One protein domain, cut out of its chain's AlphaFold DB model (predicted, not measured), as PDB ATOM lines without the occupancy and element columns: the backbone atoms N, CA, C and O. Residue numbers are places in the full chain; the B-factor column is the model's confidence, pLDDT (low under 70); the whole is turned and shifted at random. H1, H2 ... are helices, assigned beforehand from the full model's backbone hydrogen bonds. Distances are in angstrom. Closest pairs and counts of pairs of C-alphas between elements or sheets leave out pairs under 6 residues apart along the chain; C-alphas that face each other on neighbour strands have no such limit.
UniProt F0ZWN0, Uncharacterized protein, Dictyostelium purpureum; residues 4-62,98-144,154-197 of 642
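This is residues 4 to 62, 98 to 144 and 154 to 197 of the 642 residues of an uncharacterized protein of Dictyostelium purpureum (UniProt F0ZWN0). A rounded cluster of helices is built round H3 in the middle, with H1, H5 and H7 packed on it. H5 and H9 run side by side along one part of the cluster and H2 and H6 along another, while H4 packs on the first residues of H1, H10 packs on H7, and H8 points outward after H7. The printed part has 150 residues, with eleven named helices, H1 to H11 in chain order, and no named strand: the class is all helix. It is compact, with a radius of gyration of the C-alphas of 15.1 A and spans of 41 by 40 by 28 A.

H1, residues 4 to 15, begins at C-alpha 4 (25.050, 10.734, -16.569) and is 16.4 A long. H2 is residues 23 to 30, H3 residues 34 to 43, 14.5 A long, and H4 residues 48 to 56. H5, residues 100 to 113, is 19.9 A long and begins at C-alpha 100 (21.228, 24.629, -26.450). H6 is residues 117 to 125, H7 residues 127 to 135 and H8 residues 137 to 142. H9, residues 156 to 169, is 19.7 A long. H10 is residues 171 to 178, and H11, residues 189 to 195, ends at C-alpha 195 (0.212, 6.608, -37.332).

H3 is the hub and touches four helices. With H7 it makes a shallow tilt of 34 degrees, only just short of steep; the closest C-alphas are those of Gln 36 and Thr 133, 6.0 A. H5 touches H3 at a steep tilt of 67 degrees, Ile 42 to Ser 105, C-alphas 4.8 A apart. H1 touches H3 with residues 6 to 10 alone, Tyr 7 to Met 37, C-alphas 6.5 A. H9 and H3 only just touch, only at their ends, with 3 pairs of C-alphas within 8 A. H9 touches H5, the same way at 17 degrees, a shallow tilt; H2 touches H6, the same way at 19 degrees. H4 touches H1, C-alphas of Val 4 and Val 50 5.4 A apart. H10 touches H7, Pro 128 to Gln 177, C-alphas 6.3 A; H10 and H11 only just touch, with 3 pairs. Every O i to N i+4 pair is within hydrogen-bond range except in H3, 4 of 6, and H8, 0 of 2, with 1 of 3 O i to N i+3 pairs.

The farthest C-alphas, of Asn 56 and Phe 172, are 43.5 A apart. Residues 63 to 97 and 145 to 153 are not printed, with gaps of 11.3 A and 13.7 A between C-alphas. No link printed whole is long. Residues 61 to 62, 140 to 144 and 154 have pLDDT under 70.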
ATOM      1  N   VAL A   4      24.795   9.305 -16.795       94.81
ATOM      2  CA  VAL A   4      25.050  10.734 -16.569       94.81
ATOM      3  C   VAL A   4      26.435  11.115 -17.086       94.81
ATOM      4  O   VAL A   4      26.593  12.080 -17.836       94.81
ATOM      5  N   LYS A   5      27.449  10.295 -16.789       95.75
ATOM      6  CA  LYS A   5      28.810  10.501 -17.316       95.75
ATOM      7  C   LYS A   5      28.858  10.404 -18.840       95.75
ATOM      8  O   LYS A   5      29.552  11.196 -19.476       95.75
ATOM      9  N   CYS A   6      28.122   9.459 -19.428       95.81
ATOM     10  CA  CYS A   6      28.033   9.330 -20.885       95.81
ATOM     11  C   CYS A   6      27.395  10.570 -21.511       95.81
ATOM     12  O   CYS A   6      27.933  11.103 -22.481       95.81
ATOM     13  N   TYR A   7      26.290  11.049 -20.932       96.00
ATOM     14  CA  TYR A   7      25.609  12.259 -21.374       96.00
ATOM     15  C   TYR A   7      26.553  13.464 -21.380       96.00
ATOM     16  O   TYR A   7      26.720  14.089 -22.425       96.00
ATOM     17  N   TYR A   8      27.238  13.755 -20.269       95.62
ATOM     18  CA  TYR A   8      28.143  14.906 -20.194       95.62
ATOM     19  C   TYR A   8      29.320  14.801 -21.170       95.62
ATOM     20  O   TYR A   8      29.711  15.802 -21.773       95.62
ATOM     21  N   PHE A   9      29.863  13.599 -21.371       96.75
ATOM     22  CA  PHE A   9      30.948  13.388 -22.327       96.75
ATOM     23  C   PHE A   9      30.501  13.649 -23.772       96.75
ATOM     24  O   PHE A   9      31.175  14.374 -24.505       96.75
ATOM     25  N   ILE A  10      29.342  13.114 -24.175       96.94
ATOM     26  CA  ILE A  10      28.769  13.351 -25.507       96.94
ATOM     27  C   ILE A  10      28.360  14.817 -25.667       96.94
ATOM     28  O   ILE A  10      28.661  15.429 -26.685       96.94
ATOM     29  N   SER A  11      27.735  15.405 -24.648       95.75
ATOM     30  CA  SER A  11      27.373  16.821 -24.609       95.75
ATOM     31  C   SER A  11      28.589  17.708 -24.880       95.75
ATOM     32  O   SER A  11      28.521  18.569 -25.750       95.75
ATOM     33  N   ARG A  12      29.719  17.443 -24.209       96.12
ATOM     34  CA  ARG A  12      30.977  18.171 -24.418       96.12
ATOM     35  C   ARG A  12      31.552  17.966 -25.818       96.12
ATOM     36  O   ARG A  12      32.089  18.899 -26.402       96.12
ATOM     37  N   PHE A  13      31.437  16.761 -26.373       97.31
ATOM     38  CA  PHE A  13      31.796  16.509 -27.770       97.31
ATOM     39  C   PHE A  13      30.948  17.358 -28.731       97.31
ATOM     40  O   PHE A  13      31.488  17.968 -29.653       97.31
ATOM     41  N   LEU A  14      29.643  17.473 -28.476       96.44
ATOM     42  CA  LEU A  14      28.724  18.304 -29.259       96.44
ATOM     43  C   LEU A  14      28.887  19.811 -29.003       96.44
ATOM     44  O   LEU A  14      28.361  20.609 -29.775       96.44
ATOM     45  N   ASP A  15      29.620  20.229 -27.971       94.81
ATOM     46  CA  ASP A  15      29.958  21.642 -27.771       94.81
ATOM     47  C   ASP A  15      31.016  22.126 -28.782       94.81
ATOM     48  O   ASP A  15      31.075  23.318 -29.064       94.81
ATOM     49  N   SER A  16      31.780  21.219 -29.410       95.12
ATOM     50  CA  SER A  16      32.713  21.568 -30.496       95.12
ATOM     51  C   SER A  16      31.994  22.150 -31.718       95.12
ATOM     52  O   SER A  16      30.874  21.742 -32.030       95.12
ATOM     53  N   ASP A  17      32.623  23.090 -32.429       91.31
ATOM     54  CA  ASP A  17      32.004  23.760 -33.584       91.31
ATOM     55  C   ASP A  17      31.607  22.767 -34.683       91.31
ATOM     56  O   ASP A  17      30.497  22.831 -35.215       91.31
ATOM     57  N   ILE A  18      32.491  21.803 -34.965       93.56
ATOM     58  CA  ILE A  18      32.305  20.763 -35.982       93.56
ATOM     59  C   ILE A  18      32.613  19.395 -35.348       93.56
ATOM     60  O   ILE A  18      33.744  18.901 -35.447       93.56
ATOM     61  N   PRO A  19      31.635  18.766 -34.667       95.50
ATOM     62  CA  PRO A  19      31.848  17.458 -34.069       95.50
ATOM     63  C   PRO A  19      32.181  16.452 -35.167       95.50
ATOM     64  O   PRO A  19      31.441  16.296 -36.132       95.50
ATOM     65  N   THR A  20      33.315  15.768 -35.023       96.00
ATOM     66  CA  THR A  20      33.786  14.774 -35.993       96.00
ATOM     67  C   THR A  20      34.115  13.480 -35.268       96.00
ATOM     68  O   THR A  20      34.914  13.459 -34.332       96.00
ATOM     69  N   VAL A  21      33.503  12.377 -35.698       97.00
ATOM     70  CA  VAL A  21      33.741  11.062 -35.093       97.00
ATOM     71  C   VAL A  21      35.066  10.504 -35.607       97.00
ATOM     72  O   VAL A  21      35.179  10.107 -36.769       97.00
ATOM     73  N   THR A  22      36.065  10.488 -34.727       97.12
ATOM     74  CA  THR A  22      37.370   9.845 -34.935       97.12
ATOM     75  C   THR A  22      37.294   8.345 -34.634       97.12
ATOM     76  O   THR A  22      36.312   7.869 -34.064       97.12
ATOM     77  N   THR A  23      38.341   7.582 -34.961       97.00
ATOM     78  CA  THR A  23      38.424   6.148 -34.626       97.00
ATOM     79  C   THR A  23      38.303   5.895 -33.119       97.00
ATOM     80  O   THR A  23      37.511   5.057 -32.702       97.00
ATOM     81  N   ASN A  24      38.984   6.688 -32.286       97.06
ATOM     82  CA  ASN A  24      38.907   6.546 -30.827       97.06
ATOM     83  C   ASN A  24      37.500   6.871 -30.300       97.06
ATOM     84  O   ASN A  24      36.991   6.208 -29.396       97.06
ATOM     85  N   PHE A  25      36.838   7.882 -30.876       97.38
ATOM     86  CA  PHE A  25      35.464   8.206 -30.495       97.38
ATOM     87  C   PHE A  25      34.480   7.132 -30.972       97.38
ATOM     88  O   PHE A  25      33.553   6.791 -30.242       97.38
ATOM     89  N   LYS A  26      34.711   6.525 -32.145       97.25
ATOM     90  CA  LYS A  26      33.962   5.348 -32.604       97.25
ATOM     91  C   LYS A  26      34.046   4.216 -31.579       97.25
ATOM     92  O   LYS A  26      33.006   3.704 -31.184       97.25
ATOM     93  N   GLU A  27      35.242   3.847 -31.117       97.25
ATOM     94  CA  GLU A  27      35.422   2.794 -30.101       97.25
ATOM     95  C   GLU A  27      34.671   3.098 -28.800       97.25
ATOM     96  O   GLU A  27      34.113   2.200 -28.168       97.25
ATOM     97  N   PHE A  28      34.601   4.374 -28.417       97.19
ATOM     98  CA  PHE A  28      33.776   4.813 -27.299       97.19
ATOM     99  C   PHE A  28      32.275   4.627 -27.573       97.19
ATOM    100  O   PHE A  28      31.580   4.063 -26.729       97.19
ATOM    101  N   LEU A  29      31.781   5.035 -28.747       96.81
ATOM    102  CA  LEU A  29      30.368   4.907 -29.129       96.81
ATOM    103  C   LEU A  29      29.906   3.450 -29.324       96.81
ATOM    104  O   LEU A  29      28.713   3.176 -29.206       96.81
ATOM    105  N   VAL A  30      30.818   2.515 -29.618       96.94
ATOM    106  CA  VAL A  30      30.503   1.077 -29.752       96.94
ATOM    107  C   VAL A  30      30.048   0.460 -28.425       96.94
ATOM    108  O   VAL A  30      29.299  -0.524 -28.451       96.94
ATOM    109  N   LYS A  31      30.480   1.028 -27.289       96.56
ATOM    110  CA  LYS A  31      30.126   0.557 -25.943       96.56
ATOM    111  C   LYS A  31      28.615   0.640 -25.714       96.56
ATOM    112  O   LYS A  31      27.950   1.573 -26.167       96.56
ATOM    113  N   ASP A  32      28.087  -0.324 -24.968       92.62
ATOM    114  CA  ASP A  32      26.647  -0.454 -24.747       92.62
ATOM    115  C   ASP A  32      26.034   0.801 -24.112       92.62
ATOM    116  O   ASP A  32      26.513   1.310 -23.094       92.62
ATOM    117  N   GLY A  33      24.959   1.299 -24.730       92.56
ATOM    118  CA  GLY A  33      24.195   2.464 -24.279       92.56
ATOM    119  C   GLY A  33      24.708   3.813 -24.793       92.56
ATOM    120  O   GLY A  33      23.981   4.803 -24.721       92.56
ATOM    121  N   VAL A  34      25.934   3.888 -25.323       96.56
ATOM    122  CA  VAL A  34      26.563   5.176 -25.659       96.56
ATOM    123  C   VAL A  34      26.025   5.750 -26.972       96.56
ATOM    124  O   VAL A  34      25.665   6.926 -27.022       96.56
ATOM    125  N   ILE A  35      25.903   4.936 -28.026       97.31
ATOM    126  CA  ILE A  35      25.278   5.385 -29.281       97.31
ATOM    127  C   ILE A  35      23.803   5.759 -29.072       97.31
ATOM    128  O   ILE A  35      23.344   6.755 -29.626       97.31
ATOM    129  N   GLN A  36      23.080   5.030 -28.214       96.38
ATOM    130  CA  GLN A  36      21.708   5.373 -27.835       96.38
ATOM    131  C   GLN A  36      21.661   6.753 -27.176       96.38
ATOM    132  O   GLN A  36      20.821   7.574 -27.528       96.38
ATOM    133  N   MET A  37      22.596   7.043 -26.266       97.00
ATOM    134  CA  MET A  37      22.696   8.360 -25.635       97.00
ATOM    135  C   MET A  37      22.967   9.477 -26.657       97.00
ATOM    136  O   MET A  37      22.362  10.538 -26.555       97.00
ATOM    137  N   LEU A  38      23.813   9.240 -27.670       97.00
ATOM    138  CA  LEU A  38      24.027  10.198 -28.765       97.00
ATOM    139  C   LEU A  38      22.726  10.465 -29.535       97.00
ATOM    140  O   LEU A  38      22.368  11.617 -29.762       97.00
ATOM    141  N   VAL A  39      21.996   9.409 -29.902       96.25
ATOM    142  CA  VAL A  39      20.718   9.510 -30.624       96.25
ATOM    143  C   VAL A  39      19.631  10.181 -29.773       96.25
ATOM    144  O   VAL A  39      18.800  10.906 -30.316       96.25
ATOM    145  N   LYS A  40      19.664  10.035 -28.442       94.56
ATOM    146  CA  LYS A  40      18.723  10.696 -27.520       94.56
ATOM    147  C   LYS A  40      18.816  12.224 -27.523       94.56
ATOM    148  O   LYS A  40      17.854  12.866 -27.124       94.56
ATOM    149  N   PHE A  41      19.879  12.831 -28.062       93.94
ATOM    150  CA  PHE A  41      19.881  14.276 -28.350       93.94
ATOM    151  C   PHE A  41      18.929  14.662 -29.494       93.94
ATOM    152  O   PHE A  41      18.474  15.804 -29.552       93.94
ATOM    153  N   ILE A  42      18.603  13.735 -30.404       91.88
ATOM    154  CA  ILE A  42      17.568  13.942 -31.427       91.88
ATOM    155  C   ILE A  42      16.181  13.796 -30.803       91.88
ATOM    156  O   ILE A  42      15.332  14.659 -31.006       91.88
ATOM    157  N   THR A  43      15.955  12.721 -30.043       87.69
ATOM    158  CA  THR A  43      14.624  12.404 -29.498       87.69
ATOM    159  C   THR A  43      14.268  13.173 -28.233       87.69
ATOM    160  O   THR A  43      13.101  13.222 -27.870       87.69
ATOM    161  N   GLN A  44      15.269  13.742 -27.557       87.44
ATOM    162  CA  GLN A  44      15.167  14.388 -26.245       87.44
ATOM    163  C   GLN A  44      14.596  13.472 -25.142       87.44
ATOM    164  O   GLN A  44      14.243  13.934 -24.060       87.44
ATOM    165  N   ASN A  45      14.556  12.153 -25.375       84.25
ATOM    166  CA  ASN A  45      14.058  11.157 -24.429       84.25
ATOM    167  C   ASN A  45      15.220  10.559 -23.613       84.25
ATOM    168  O   ASN A  45      15.671   9.430 -23.845       84.25
ATOM    169  N   TYR A  46      15.772  11.357 -22.698       86.62
ATOM    170  CA  TYR A  46      16.900  10.953 -21.857       86.62
ATOM    171  C   TYR A  46      16.477   9.998 -20.721       86.62
ATOM    172  O   TYR A  46      15.330  10.044 -20.272       86.62
ATOM    173  N   PRO A  47      17.386   9.138 -20.216       87.94
ATOM    174  CA  PRO A  47      17.132   8.341 -19.013       87.94
ATOM    175  C   PRO A  47      16.755   9.219 -17.813       87.94
ATOM    176  O   PRO A  47      17.209  10.362 -17.719       87.94
ATOM    177  N   LYS A  48      15.957   8.682 -16.880       87.38
ATOM    178  CA  LYS A  48      15.437   9.435 -15.723       87.38
ATOM    179  C   LYS A  48      16.549  10.086 -14.907       87.38
ATOM    180  O   LYS A  48      16.405  11.232 -14.511       87.38
ATOM    181  N   GLU A  49      17.671   9.395 -14.749       91.12
ATOM    182  CA  GLU A  49      18.846   9.865 -14.017       91.12
ATOM    183  C   GLU A  49      19.445  11.121 -14.661       91.12
ATOM    184  O   GLU A  49      19.832  12.054 -13.968       91.12
ATOM    185  N   VAL A  50      19.477  11.179 -15.997       88.56
ATOM    186  CA  VAL A  50      19.949  12.356 -16.744       88.56
ATOM    187  C   VAL A  50      18.936  13.492 -16.647       88.56
ATOM    188  O   VAL A  50      19.324  14.644 -16.489       88.56
ATOM    189  N   VAL A  51      17.639  13.187 -16.712       87.19
ATOM    190  CA  VAL A  51      16.580  14.197 -16.569       87.19
ATOM    191  C   VAL A  51      16.589  14.815 -15.168       87.19
ATOM    192  O   VAL A  51      16.460  16.029 -15.036       87.19
ATOM    193  N   GLU A  52      16.737  14.004 -14.122       88.56
ATOM    194  CA  GLU A  52      16.857  14.469 -12.736       88.56
ATOM    195  C   GLU A  52      18.129  15.292 -12.536       88.56
ATOM    196  O   GLU A  52      18.070  16.378 -11.962       88.56
ATOM    197  N   GLU A  53      19.253  14.837 -13.085       90.81
ATOM    198  CA  GLU A  53      20.510  15.578 -13.063       90.81
ATOM    199  C   GLU A  53      20.385  16.943 -13.755       90.81
ATOM    200  O   GLU A  53      20.802  17.949 -13.193       90.81
ATOM    201  N   LEU A  54      19.756  17.016 -14.932       87.19
ATOM    202  CA  LEU A  54      19.529  18.278 -15.651       87.19
ATOM    203  C   LEU A  54      18.580  19.226 -14.908       87.19
ATOM    204  O   LEU A  54      18.690  20.441 -15.055       87.19
ATOM    205  N   LYS A  55      17.649  18.690 -14.110       87.81
ATOM    206  CA  LYS A  55      16.782  19.496 -13.239       87.81
ATOM    207  C   LYS A  55      17.535  20.037 -12.028       87.81
ATOM    208  O   LYS A  55      17.316  21.184 -11.650       87.81
ATOM    209  N   ASN A  56      18.398  19.219 -11.429       92.00
ATOM    210  CA  ASN A  56      19.179  19.590 -10.249       92.00
ATOM    211  C   ASN A  56      20.335  20.535 -10.602       92.00
ATOM    212  O   ASN A  56      20.643  21.448  -9.842       92.00
ATOM    213  N   ASN A  57      20.937  20.332 -11.773       89.31
ATOM    214  CA  ASN A  57      22.074  21.074 -12.300       89.31
ATOM    215  C   ASN A  57      21.726  21.619 -13.693       89.31
ATOM    216  O   ASN A  57      22.265  21.138 -14.697       89.31
ATOM    217  N   PRO A  58      20.810  22.602 -13.789       80.62
ATOM    218  CA  PRO A  58      20.457  23.185 -15.071       80.62
ATOM    219  C   PRO A  58      21.725  23.716 -15.752       80.62
ATOM    220  O   PRO A  58      22.563  24.336 -15.086       80.62
ATOM    221  N   PRO A  59      21.899  23.474 -17.065       72.69
ATOM    222  CA  PRO A  59      23.066  23.967 -17.777       72.69
ATOM    223  C   PRO A  59      23.167  25.484 -17.570       72.69
ATOM    224  O   PRO A  59      22.130  26.155 -17.594       72.69
ATOM    225  N   PRO A  60      24.379  26.033 -17.349       71.19
ATOM    226  CA  PRO A  60      24.556  27.461 -17.115       71.19
ATOM    227  C   PRO A  60      23.877  28.221 -18.254       71.19
ATOM    228  O   PRO A  60      24.264  28.088 -19.417       71.19
ATOM    229  N   GLN A  61      22.799  28.939 -17.927       59.06
ATOM    230  CA  GLN A  61      21.963  29.611 -18.912       59.06
ATOM    231  C   GLN A  61      22.747  30.766 -19.525       59.06
ATOM    232  O   GLN A  61      22.734  31.867 -18.998       59.06
ATOM    233  N   ASN A  62      23.408  30.486 -20.649       54.62
ATOM    234  CA  ASN A  62      24.193  31.404 -21.462       54.62
ATOM    235  C   ASN A  62      25.326  32.159 -20.730       54.62
ATOM    236  O   ASN A  62      25.254  32.576 -19.581       54.62
ATOM    237  N   VAL A  98      16.943  29.938 -29.428       70.12
ATOM    238  CA  VAL A  98      17.247  28.566 -29.849       70.12
ATOM    239  C   VAL A  98      17.869  27.851 -28.650       70.12
ATOM    240  O   VAL A  98      18.935  28.252 -28.180       70.12
ATOM    241  N   SER A  99      17.199  26.823 -28.126       84.19
ATOM    242  CA  SER A  99      17.706  26.093 -26.965       84.19
ATOM    243  C   SER A  99      19.039  25.412 -27.294       84.19
ATOM    244  O   SER A  99      19.263  24.932 -28.410       84.19
ATOM    245  N   VAL A 100      19.941  25.340 -26.312       85.44
ATOM    246  CA  VAL A 100      21.228  24.629 -26.450       85.44
ATOM    247  C   VAL A 100      21.002  23.170 -26.862       85.44
ATOM    248  O   VAL A 100      21.762  22.607 -27.649       85.44
ATOM    249  N   GLU A 101      19.917  22.571 -26.380       87.00
ATOM    250  CA  GLU A 101      19.490  21.223 -26.749       87.00
ATOM    251  C   GLU A 101      19.146  21.112 -28.237       87.00
ATOM    252  O   GLU A 101      19.545  20.138 -28.873       87.00
ATOM    253  N   LEU A 102      18.483  22.117 -28.823       86.62
ATOM    254  CA  LEU A 102      18.172  22.133 -30.252       86.62
ATOM    255  C   LEU A 102      19.442  22.219 -31.105       86.62
ATOM    256  O   LEU A 102      19.554  21.523 -32.113       86.62
ATOM    257  N   ILE A 103      20.427  23.016 -30.673       89.94
ATOM    258  CA  ILE A 103      21.739  23.116 -31.334       89.94
ATOM    259  C   ILE A 103      22.459  21.765 -31.292       89.94
ATOM    260  O   ILE A 103      23.000  21.313 -32.302       89.94
ATOM    261  N   LYS A 104      22.449  21.088 -30.141       94.19
ATOM    262  CA  LYS A 104      23.063  19.760 -29.992       94.19
ATOM    263  C   LYS A 104      22.348  18.710 -30.833       94.19
ATOM    264  O   LYS A 104      23.007  17.949 -31.534       94.19
ATOM    265  N   SER A 105      21.019  18.729 -30.840       94.19
ATOM    266  CA  SER A 105      20.184  17.900 -31.712       94.19
ATOM    267  C   SER A 105      20.543  18.097 -33.190       94.19
ATOM    268  O   SER A 105      20.764  17.123 -33.909       94.19
ATOM    269  N   TYR A 106      20.696  19.354 -33.626       94.12
ATOM    270  CA  TYR A 106      21.114  19.699 -34.988       94.12
ATOM    271  C   TYR A 106      22.501  19.144 -35.308       94.12
ATOM    272  O   TYR A 106      22.699  18.545 -36.361       94.12
ATOM    273  N   LYS A 107      23.462  19.284 -34.389       96.06
ATOM    274  CA  LYS A 107      24.810  18.737 -34.564       96.06
ATOM    275  C   LYS A 107      24.801  17.214 -34.693       96.06
ATOM    276  O   LYS A 107      25.481  16.694 -35.572       96.06
ATOM    277  N   VAL A 108      24.002  16.501 -33.894       97.06
ATOM    278  CA  VAL A 108      23.846  15.044 -34.047       97.06
ATOM    279  C   VAL A 108      23.199  14.696 -35.383       97.06
ATOM    280  O   VAL A 108      23.713  13.827 -36.080       97.06
ATOM    281  N   MET A 109      22.132  15.386 -35.791       96.62
ATOM    282  CA  MET A 109      21.551  15.214 -37.128       96.62
ATOM    283  C   MET A 109      22.613  15.418 -38.220       96.62
ATOM    284  O   MET A 109      22.692  14.629 -39.161       96.62
ATOM    285  N   ASN A 110      23.466  16.432 -38.076       96.38
ATOM    286  CA  ASN A 110      24.502  16.747 -39.048       96.38
ATOM    287  C   ASN A 110      25.576  15.648 -39.149       96.38
ATOM    288  O   ASN A 110      26.048  15.364 -40.245       96.38
ATOM    289  N   LEU A 111      25.885  14.949 -38.046       97.56
ATOM    290  CA  LEU A 111      26.742  13.753 -38.078       97.56
ATOM    291  C   LEU A 111      26.160  12.648 -38.968       97.56
ATOM    292  O   LEU A 111      26.916  11.920 -39.599       97.56
ATOM    293  N   PHE A 112      24.833  12.509 -39.036       97.38
ATOM    294  CA  PHE A 112      24.188  11.538 -39.924       97.38
ATOM    295  C   PHE A 112      24.110  12.018 -41.372       97.38
ATOM    296  O   PHE A 112      24.176  11.184 -42.272       97.38
ATOM    297  N   LEU A 113      23.947  13.319 -41.616       95.62
ATOM    298  CA  LEU A 113      23.875  13.890 -42.968       95.62
ATOM    299  C   LEU A 113      25.248  13.961 -43.647       95.62
ATOM    300  O   LEU A 113      25.359  13.721 -44.849       95.62
ATOM    301  N   HIS A 114      26.294  14.246 -42.871       96.00
ATOM    302  CA  HIS A 114      27.677  14.351 -43.331       96.00
ATOM    303  C   HIS A 114      28.587  13.434 -42.500       96.00
ATOM    304  O   HIS A 114      29.443  13.906 -41.746       96.00
ATOM    305  N   PRO A 115      28.389  12.107 -42.589       96.19
ATOM    306  CA  PRO A 115      29.066  11.166 -41.714       96.19
ATOM    307  C   PRO A 115      30.544  11.024 -42.084       96.19
ATOM    308  O   PRO A 115      30.907  10.854 -43.250       96.19
ATOM    309  N   SER A 116      31.417  11.025 -41.077       97.12
ATOM    310  CA  SER A 116      32.812  10.621 -41.272       97.12
ATOM    311  C   SER A 116      32.888   9.114 -41.582       97.12
ATOM    312  O   SER A 116      32.021   8.358 -41.134       97.12
ATOM    313  N   PRO A 117      33.927   8.613 -42.279       97.06
ATOM    314  CA  PRO A 117      34.057   7.179 -42.555       97.06
ATOM    315  C   PRO A 117      33.975   6.276 -41.304       97.06
ATOM    316  O   PRO A 117      33.276   5.258 -41.355       97.06
ATOM    317  N   PRO A 118      34.582   6.638 -40.147       97.75
ATOM    318  CA  PRO A 118      34.370   5.902 -38.901       97.75
ATOM    319  C   PRO A 118      32.901   5.858 -38.460       97.75
ATOM    320  O   PRO A 118      32.446   4.816 -37.980       97.75
ATOM    321  N   PHE A 119      32.156   6.955 -38.641       97.56
ATOM    322  CA  PHE A 119      30.741   7.029 -38.283       97.56
ATOM    323  C   PHE A 119      29.851   6.226 -39.231       97.56
ATOM    324  O   PHE A 119      28.948   5.557 -38.748       97.56
ATOM    325  N   ILE A 120      30.132   6.200 -40.539       96.88
ATOM    326  CA  ILE A 120      29.400   5.353 -41.504       96.88
ATOM    327  C   ILE A 120      29.481   3.883 -41.083       96.88
ATOM    328  O   ILE A 120      28.461   3.202 -40.984       96.88
ATOM    329  N   SER A 121      30.693   3.393 -40.793       97.12
ATOM    330  CA  SER A 121      30.882   2.010 -40.339       97.12
ATOM    331  C   SER A 121      30.146   1.748 -39.026       97.12
ATOM    332  O   SER A 121      29.453   0.744 -38.918       97.12
ATOM    333  N   LEU A 122      30.240   2.661 -38.055       97.31
ATOM    334  CA  LEU A 122      29.511   2.537 -36.794       97.31
ATOM    335  C   LEU A 122      27.992   2.498 -36.993       97.31
ATOM    336  O   LEU A 122      27.319   1.667 -36.391       97.31
ATOM    337  N   ALA A 123      27.459   3.409 -37.808       97.38
ATOM    338  CA  ALA A 123      26.033   3.539 -38.058       97.38
ATOM    339  C   ALA A 123      25.476   2.289 -38.740       97.38
ATOM    340  O   ALA A 123      24.389   1.847 -38.383       97.38
ATOM    341  N   LYS A 124      26.249   1.675 -39.643       96.81
ATOM    342  CA  LYS A 124      25.920   0.378 -40.233       96.81
ATOM    343  C   LYS A 124      25.883  -0.733 -39.179       96.81
ATOM    344  O   LYS A 124      24.884  -1.438 -39.074       96.81
ATOM    345  N   ASP A 125      26.935  -0.854 -38.368       96.94
ATOM    346  CA  ASP A 125      27.070  -1.919 -37.361       96.94
ATOM    347  C   ASP A 125      26.019  -1.809 -36.241       96.94
ATOM    348  O   ASP A 125      25.610  -2.807 -35.646       96.94
ATOM    349  N   LYS A 126      25.580  -0.584 -35.932       97.56
ATOM    350  CA  LYS A 126      24.612  -0.275 -34.868       97.56
ATOM    351  C   LYS A 126      23.253   0.178 -35.410       97.56
ATOM    352  O   LYS A 126      22.469   0.748 -34.651       97.56
ATOM    353  N   LEU A 127      22.940  -0.093 -36.680       97.56
ATOM    354  CA  LEU A 127      21.703   0.367 -37.319       97.56
ATOM    355  C   LEU A 127      20.430  -0.021 -36.540       97.56
ATOM    356  O   LEU A 127      19.623   0.879 -36.296       97.56
ATOM    357  N   PRO A 128      20.249  -1.274 -36.065       97.25
ATOM    358  CA  PRO A 128      19.050  -1.650 -35.309       97.25
ATOM    359  C   PRO A 128      18.876  -0.834 -34.027       97.25
ATOM    360  O   PRO A 128      17.782  -0.381 -33.699       97.25
ATOM    361  N   VAL A 129      19.987  -0.586 -33.330       96.75
ATOM    362  CA  VAL A 129      20.020   0.200 -32.096       96.75
ATOM    363  C   VAL A 129      19.659   1.658 -32.377       96.75
ATOM    364  O   VAL A 129      18.829   2.226 -31.674       96.75
ATOM    365  N   ILE A 130      20.240   2.250 -33.425       97.69
ATOM    366  CA  ILE A 130      19.966   3.636 -33.823       97.69
ATOM    367  C   ILE A 130      18.491   3.806 -34.187       97.69
ATOM    368  O   ILE A 130      17.846   4.719 -33.677       97.69
ATOM    369  N   VAL A 131      17.941   2.921 -35.027       96.88
ATOM    370  CA  VAL A 131      16.529   2.982 -35.434       96.88
ATOM    371  C   VAL A 131      15.614   2.793 -34.228       96.88
ATOM    372  O   VAL A 131      14.713   3.601 -34.030       96.88
ATOM    373  N   SER A 132      15.871   1.796 -33.379       96.06
ATOM    374  CA  SER A 132      15.052   1.579 -32.185       96.06
ATOM    375  C   SER A 132      15.034   2.800 -31.270       96.06
ATOM    376  O   SER A 132      13.961   3.205 -30.833       96.06
ATOM    377  N   THR A 133      16.193   3.417 -31.019       95.25
ATOM    378  CA  THR A 133      16.277   4.607 -30.165       95.25
ATOM    379  C   THR A 133      15.643   5.834 -30.813       95.25
ATOM    380  O   THR A 133      15.014   6.620 -30.114       95.25
ATOM    381  N   LEU A 134      15.744   6.003 -32.137       94.94
ATOM    382  CA  LEU A 134      15.049   7.086 -32.841       94.94
ATOM    383  C   LEU A 134      13.531   6.993 -32.654       94.94
ATOM    384  O   LEU A 134      12.885   8.016 -32.474       94.94
ATOM    385  N   PHE A 135      12.955   5.791 -32.666       94.19
ATOM    386  CA  PHE A 135      11.507   5.601 -32.530       94.19
ATOM    387  C   PHE A 135      10.974   5.710 -31.097       94.19
ATOM    388  O   PHE A 135       9.767   5.888 -30.928       94.19
ATOM    389  N   GLU A 136      11.843   5.722 -30.077       90.38
ATOM    390  CA  GLU A 136      11.466   6.146 -28.714       90.38
ATOM    391  C   GLU A 136      10.885   7.575 -28.705       90.38
ATOM    392  O   GLU A 136      10.174   7.943 -27.773       90.38
ATOM    393  N   PHE A 137      11.139   8.363 -29.762       85.62
ATOM    394  CA  PHE A 137      10.508   9.658 -30.036       85.62
ATOM    395  C   PHE A 137       8.973   9.619 -29.934       85.62
ATOM    396  O   PHE A 137       8.362  10.536 -29.391       85.62
ATOM    397  N   PHE A 138       8.336   8.550 -30.421       84.25
ATOM    398  CA  PHE A 138       6.872   8.437 -30.426       84.25
ATOM    399  C   PHE A 138       6.302   7.885 -29.109       84.25
ATOM    400  O   PHE A 138       5.099   7.972 -28.866       84.25
ATOM    401  N   GLU A 139       7.136   7.327 -28.226       78.88
ATOM    402  CA  GLU A 139       6.688   6.827 -26.919       78.88
ATOM    403  C   GLU A 139       6.378   7.975 -25.951       78.88
ATOM    404  O   GLU A 139       5.420   7.894 -25.181       78.88
ATOM    405  N   SER A 140       7.138   9.073 -26.026       67.06
ATOM    406  CA  SER A 140       6.906  10.272 -25.213       67.06
ATOM    407  C   SER A 140       5.574  10.960 -25.515       67.06
ATOM    408  O   SER A 140       4.953  11.487 -24.592       67.06
ATOM    409  N   GLU A 141       5.090  10.905 -26.762       64.88
ATOM    410  CA  GLU A 141       3.773  11.450 -27.126       64.88
ATOM    411  C   GLU A 141       2.625  10.700 -26.432       64.88
ATOM    412  O   GLU A 141       1.672  11.316 -25.952       64.88
ATOM    413  N   ASN A 142       2.717   9.370 -26.333       58.56
ATOM    414  CA  ASN A 142       1.642   8.541 -25.777       58.56
ATOM    415  C   ASN A 142       1.487   8.683 -24.257       58.56
ATOM    416  O   ASN A 142       0.402   8.443 -23.728       58.56
ATOM    417  N   ASN A 143       2.536   9.114 -23.552       58.81
ATOM    418  CA  ASN A 143       2.509   9.269 -22.097       58.81
ATOM    419  C   ASN A 143       1.823  10.565 -21.623       58.81
ATOM    420  O   ASN A 143       1.776  10.818 -20.423       58.81
ATOM    421  N   GLY A 144       1.293  11.395 -22.533       54.25
ATOM    422  CA  GLY A 144       0.527  12.597 -22.174       54.25
ATOM    423  C   GLY A 144       1.350  13.701 -21.501       54.25
ATOM    424  O   GLY A 144       0.778  14.628 -20.935       54.25
ATOM    425  N   PRO A 154       9.272  17.607 -30.046       62.25
ATOM    426  CA  PRO A 154      10.649  17.188 -30.262       62.25
ATOM    427  C   PRO A 154      10.933  17.213 -31.766       62.25
ATOM    428  O   PRO A 154      10.018  17.128 -32.587       62.25
ATOM    429  N   ASN A 155      12.194  17.405 -32.155       81.00
ATOM    430  CA  ASN A 155      12.525  17.844 -33.509       81.00
ATOM    431  C   ASN A 155      12.269  16.756 -34.577       81.00
ATOM    432  O   ASN A 155      13.185  16.070 -35.037       81.00
ATOM    433  N   ILE A 156      11.005  16.622 -34.997       87.25
ATOM    434  CA  ILE A 156      10.531  15.668 -36.005       87.25
ATOM    435  C   ILE A 156      11.259  15.862 -37.335       87.25
ATOM    436  O   ILE A 156      11.494  14.907 -38.075       87.25
ATOM    437  N   HIS A 157      11.669  17.097 -37.624       87.69
ATOM    438  CA  HIS A 157      12.462  17.407 -38.799       87.69
ATOM    439  C   HIS A 157      13.854  16.764 -38.704       87.69
ATOM    440  O   HIS A 157      14.263  16.083 -39.641       87.69
ATOM    441  N   HIS A 158      14.557  16.880 -37.569       92.56
ATOM    442  CA  HIS A 158      15.828  16.185 -37.342       92.56
ATOM    443  C   HIS A 158      15.651  14.666 -37.412       92.56
ATOM    444  O   HIS A 158      16.417  14.006 -38.111       92.56
ATOM    445  N   PHE A 159      14.618  14.119 -36.762       93.94
ATOM    446  CA  PHE A 159      14.279  12.696 -36.840       93.94
ATOM    447  C   PHE A 159      14.116  12.226 -38.295       93.94
ATOM    448  O   PHE A 159      14.803  11.298 -38.724       93.94
ATOM    449  N   SER A 160      13.275  12.898 -39.087       93.44
ATOM    450  CA  SER A 160      13.026  12.514 -40.483       93.44
ATOM    451  C   SER A 160      14.260  12.698 -41.374       93.44
ATOM    452  O   SER A 160      14.540  11.845 -42.222       93.44
ATOM    453  N   LYS A 161      15.061  13.752 -41.161       93.81
ATOM    454  CA  LYS A 161      16.330  13.950 -41.881       93.81
ATOM    455  C   LYS A 161      17.327  12.834 -41.583       93.81
ATOM    456  O   LYS A 161      17.958  12.337 -42.516       93.81
ATOM    457  N   VAL A 162      17.431  12.393 -40.327       96.62
ATOM    458  CA  VAL A 162      18.269  11.244 -39.965       96.62
ATOM    459  C   VAL A 162      17.745   9.958 -40.601       96.62
ATOM    460  O   VAL A 162      18.533   9.259 -41.233       96.62
ATOM    461  N   LEU A 163      16.440   9.665 -40.532       96.69
ATOM    462  CA  LEU A 163      15.870   8.486 -41.201       96.69
ATOM    463  C   LEU A 163      16.104   8.504 -42.716       96.69
ATOM    464  O   LEU A 163      16.492   7.490 -43.289       96.69
ATOM    465  N   SER A 164      15.915   9.657 -43.358       94.94
ATOM    466  CA  SER A 164      16.177   9.828 -44.787       94.94
ATOM    467  C   SER A 164      17.651   9.577 -45.108       94.94
ATOM    468  O   SER A 164      17.959   8.873 -46.065       94.94
ATOM    469  N   SER A 165      18.570  10.089 -44.283       95.56
ATOM    470  CA  SER A 165      20.007   9.848 -44.450       95.56
ATOM    471  C   SER A 165      20.363   8.367 -44.308       95.56
ATOM    472  O   SER A 165      21.058   7.810 -45.157       95.56
ATOM    473  N   LEU A 166      19.824   7.697 -43.281       96.62
ATOM    474  CA  LEU A 166      20.002   6.259 -43.077       96.62
ATOM    475  C   LEU A 166      19.429   5.449 -44.245       96.62
ATOM    476  O   LEU A 166      20.056   4.484 -44.677       96.62
ATOM    477  N   PHE A 167      18.288   5.859 -44.804       94.94
ATOM    478  CA  PHE A 167      17.724   5.246 -46.002       94.94
ATOM    479  C   PHE A 167      18.636   5.408 -47.225       94.94
ATOM    480  O   PHE A 167      18.838   4.444 -47.961       94.94
ATOM    481  N   TYR A 168      19.220   6.586 -47.452       92.00
ATOM    482  CA  TYR A 168      20.139   6.790 -48.578       92.00
ATOM    483  C   TYR A 168      21.459   6.024 -48.416       92.00
ATOM    484  O   TYR A 168      21.988   5.520 -49.402       92.00
ATOM    485  N   GLN A 169      21.977   5.909 -47.191       92.69
ATOM    486  CA  GLN A 169      23.252   5.233 -46.918       92.69
ATOM    487  C   GLN A 169      23.119   3.707 -46.828       92.69
ATOM    488  O   GLN A 169      23.995   2.978 -47.292       92.69
ATOM    489  N   PHE A 170      22.032   3.217 -46.228       93.94
ATOM    490  CA  PHE A 170      21.844   1.813 -45.850       93.94
ATOM    491  C   PHE A 170      20.490   1.276 -46.325       93.94
ATOM    492  O   PHE A 170      19.801   0.576 -45.588       93.94
ATOM    493  N   THR A 171      20.089   1.604 -47.557       91.19
ATOM    494  CA  THR A 171      18.721   1.424 -48.076       91.19
ATOM    495  C   THR A 171      18.072   0.088 -47.719       91.19
ATOM    496  O   THR A 171      16.987   0.066 -47.143       91.19
ATOM    497  N   PHE A 172      18.717  -1.037 -48.039       90.38
ATOM    498  CA  PHE A 172      18.133  -2.358 -47.802       90.38
ATOM    499  C   PHE A 172      18.069  -2.723 -46.313       90.38
ATOM    500  O   PHE A 172      17.016  -3.144 -45.834       90.38
ATOM    501  N   ASP A 173      19.173  -2.541 -45.587       93.88
ATOM    502  CA  ASP A 173      19.268  -2.884 -44.164       93.88
ATOM    503  C   ASP A 173      18.299  -2.028 -43.336       93.88
ATOM    504  O   ASP A 173      17.596  -2.536 -42.465       93.88
ATOM    505  N   PHE A 174      18.167  -0.748 -43.687       95.69
ATOM    506  CA  PHE A 174      17.240   0.180 -43.052       95.69
ATOM    507  C   PHE A 174      15.772  -0.185 -43.310       95.69
ATOM    508  O   PHE A 174      14.973  -0.186 -42.379       95.69
ATOM    509  N   LEU A 175      15.394  -0.557 -44.539       94.88
ATOM    510  CA  LEU A 175      14.023  -1.009 -44.824       94.88
ATOM    511  C   LEU A 175      13.672  -2.320 -44.112       94.88
ATOM    512  O   LEU A 175      12.528  -2.499 -43.679       94.88
ATOM    513  N   ASN A 176      14.634  -3.239 -43.995       94.00
ATOM    514  CA  ASN A 176      14.441  -4.453 -43.207       94.00
ATOM    515  C   ASN A 176      14.214  -4.091 -41.743       94.00
ATOM    516  O   ASN A 176      13.238  -4.566 -41.169       94.00
ATOM    517  N   GLN A 177      15.023  -3.177 -41.198       95.94
ATOM    518  CA  GLN A 177      14.855  -2.692 -39.836       95.94
ATOM    519  C   GLN A 177      13.481  -2.052 -39.621       95.94
ATOM    520  O   GLN A 177      12.818  -2.357 -38.638       95.94
ATOM    521  N   LEU A 178      12.994  -1.228 -40.557       95.81
ATOM    522  CA  LEU A 178      11.658  -0.625 -40.458       95.81
ATOM    523  C   LEU A 178      10.508  -1.652 -40.501       95.81
ATOM    524  O   LEU A 178       9.388  -1.356 -40.075       95.81
ATOM    525  N   SER A 179      10.774  -2.851 -41.021       93.88
ATOM    526  CA  SER A 179       9.819  -3.963 -41.062       93.88
ATOM    527  C   SER A 179       9.830  -4.809 -39.786       93.88
ATOM    528  O   SER A 179       8.980  -5.688 -39.639       93.88
ATOM    529  N   GLU A 180      10.782  -4.585 -38.879       94.56
ATOM    530  CA  GLU A 180      10.838  -5.270 -37.589       94.56
ATOM    531  C   GLU A 180       9.829  -4.690 -36.596       94.56
ATOM    532  O   GLU A 180       9.370  -3.550 -36.722       94.56
ATOM    533  N   ILE A 181       9.477  -5.505 -35.602       92.12
ATOM    534  CA  ILE A 181       8.575  -5.127 -34.515       92.12
ATOM    535  C   ILE A 181       9.384  -4.397 -33.449       92.12
ATOM    536  O   ILE A 181      10.350  -4.939 -32.914       92.12
ATOM    537  N   GLN A 182       8.951  -3.193 -33.100       90.19
ATOM    538  CA  GLN A 182       9.475  -2.473 -31.956       90.19
ATOM    539  C   GLN A 182       9.012  -3.172 -30.662       90.19
ATOM    540  O   GLN A 182       7.802  -3.303 -30.440       90.19
ATOM    541  N   PRO A 183       9.931  -3.595 -29.774       87.38
ATOM    542  CA  PRO A 183       9.571  -4.363 -28.580       87.38
ATOM    543  C   PRO A 183       8.638  -3.632 -27.607       87.38
ATOM    544  O   PRO A 183       7.796  -4.259 -26.969       87.38
ATOM    545  N   SER A 184       8.770  -2.314 -27.484       84.31
ATOM    546  CA  SER A 184       7.986  -1.495 -26.552       84.31
ATOM    547  C   SER A 184       6.529  -1.335 -26.986       84.31
ATOM    548  O   SER A 184       5.624  -1.478 -26.169       84.31
ATOM    549  N   SER A 185       6.290  -1.071 -28.273       85.00
ATOM    550  CA  SER A 185       4.944  -0.842 -28.810       85.00
ATOM    551  C   SER A 185       4.276  -2.102 -29.361       85.00
ATOM    552  O   SER A 185       3.069  -2.083 -29.599       85.00
ATOM    553  N   GLN A 186       5.038  -3.183 -29.580       90.50
ATOM    554  CA  GLN A 186       4.593  -4.399 -30.277       90.50
ATOM    555  C   GLN A 186       4.062  -4.118 -31.697       90.50
ATOM    556  O   GLN A 186       3.298  -4.902 -32.261       90.50
ATOM    557  N   LYS A 187       4.477  -2.995 -32.298       89.38
ATOM    558  CA  LYS A 187       4.122  -2.578 -33.659       89.38
ATOM    559  C   LYS A 187       5.357  -2.582 -34.545       89.38
ATOM    560  O   LYS A 187       6.469  -2.362 -34.075       89.38
ATOM    561  N   MET A 188       5.166  -2.777 -35.846       93.19
ATOM    562  CA  MET A 188       6.250  -2.532 -36.800       93.19
ATOM    563  C   MET A 188       6.612  -1.044 -36.816       93.19
ATOM    564  O   MET A 188       5.717  -0.201 -36.739       93.19
ATOM    565  N   TYR A 189       7.883  -0.700 -37.011       95.25
ATOM    566  CA  TYR A 189       8.278   0.709 -37.144       95.25
ATOM    567  C   TYR A 189       7.533   1.417 -38.287       95.25
ATOM    568  O   TYR A 189       7.073   2.546 -38.124       95.25
ATOM    569  N   PHE A 190       7.290   0.728 -39.410       94.88
ATOM    570  CA  PHE A 190       6.416   1.242 -40.469       94.88
ATOM    571  C   PHE A 190       5.008   1.597 -39.986       94.88
ATOM    572  O   PHE A 190       4.463   2.612 -40.405       94.88
ATOM    573  N   GLN A 191       4.414   0.788 -39.108       93.06
ATOM    574  CA  GLN A 191       3.084   1.066 -38.571       93.06
ATOM    575  C   GLN A 191       3.088   2.339 -37.718       93.06
ATOM    576  O   GLN A 191       2.167   3.142 -37.828       93.06
ATOM    577  N   ILE A 192       4.146   2.565 -36.938       93.19
ATOM    578  CA  ILE A 192       4.304   3.789 -36.141       93.19
ATOM    579  C   ILE A 192       4.438   5.014 -37.050       93.19
ATOM    580  O   ILE A 192       3.798   6.029 -36.797       93.19
ATOM    581  N   LEU A 193       5.212   4.920 -38.138       95.06
ATOM    582  CA  LEU A 193       5.311   6.006 -39.122       95.06
ATOM    583  C   LEU A 193       3.952   6.310 -39.771       95.06
ATOM    584  O   LEU A 193       3.609   7.474 -39.944       95.06
ATOM    585  N   VAL A 194       3.157   5.285 -40.096       93.56
ATOM    586  CA  VAL A 194       1.808   5.471 -40.661       93.56
ATOM    587  C   VAL A 194       0.874   6.184 -39.676       93.56
ATOM    588  O   VAL A 194       0.104   7.046 -40.089       93.56
ATOM    589  N   GLU A 195       0.978   5.903 -38.376       91.50
ATOM    590  CA  GLU A 195       0.212   6.608 -37.332       91.50
ATOM    591  C   GLU A 195       0.576   8.102 -37.209       91.50
ATOM    592  O   GLU A 195      -0.193   8.865 -36.624       91.50
ATOM    593  N   HIS A 196       1.702   8.526 -37.794       92.75
ATOM    594  CA  HIS A 196       2.202   9.906 -37.796       92.75
ATOM    595  C   HIS A 196       2.369  10.474 -39.214       92.75
ATOM    596  O   HIS A 196       3.081  11.453 -39.427       92.75
ATOM    597  N   ILE A 197       1.686   9.891 -40.204       94.88
ATOM    598  CA  ILE A 197       1.771  10.309 -41.614       94.88
ATOM    599  C   ILE A 197       1.182  11.705 -41.876       94.88
ATOM    600  O   ILE A 197       1.413  12.291 -42.926       94.88
TER     601      ILE A 197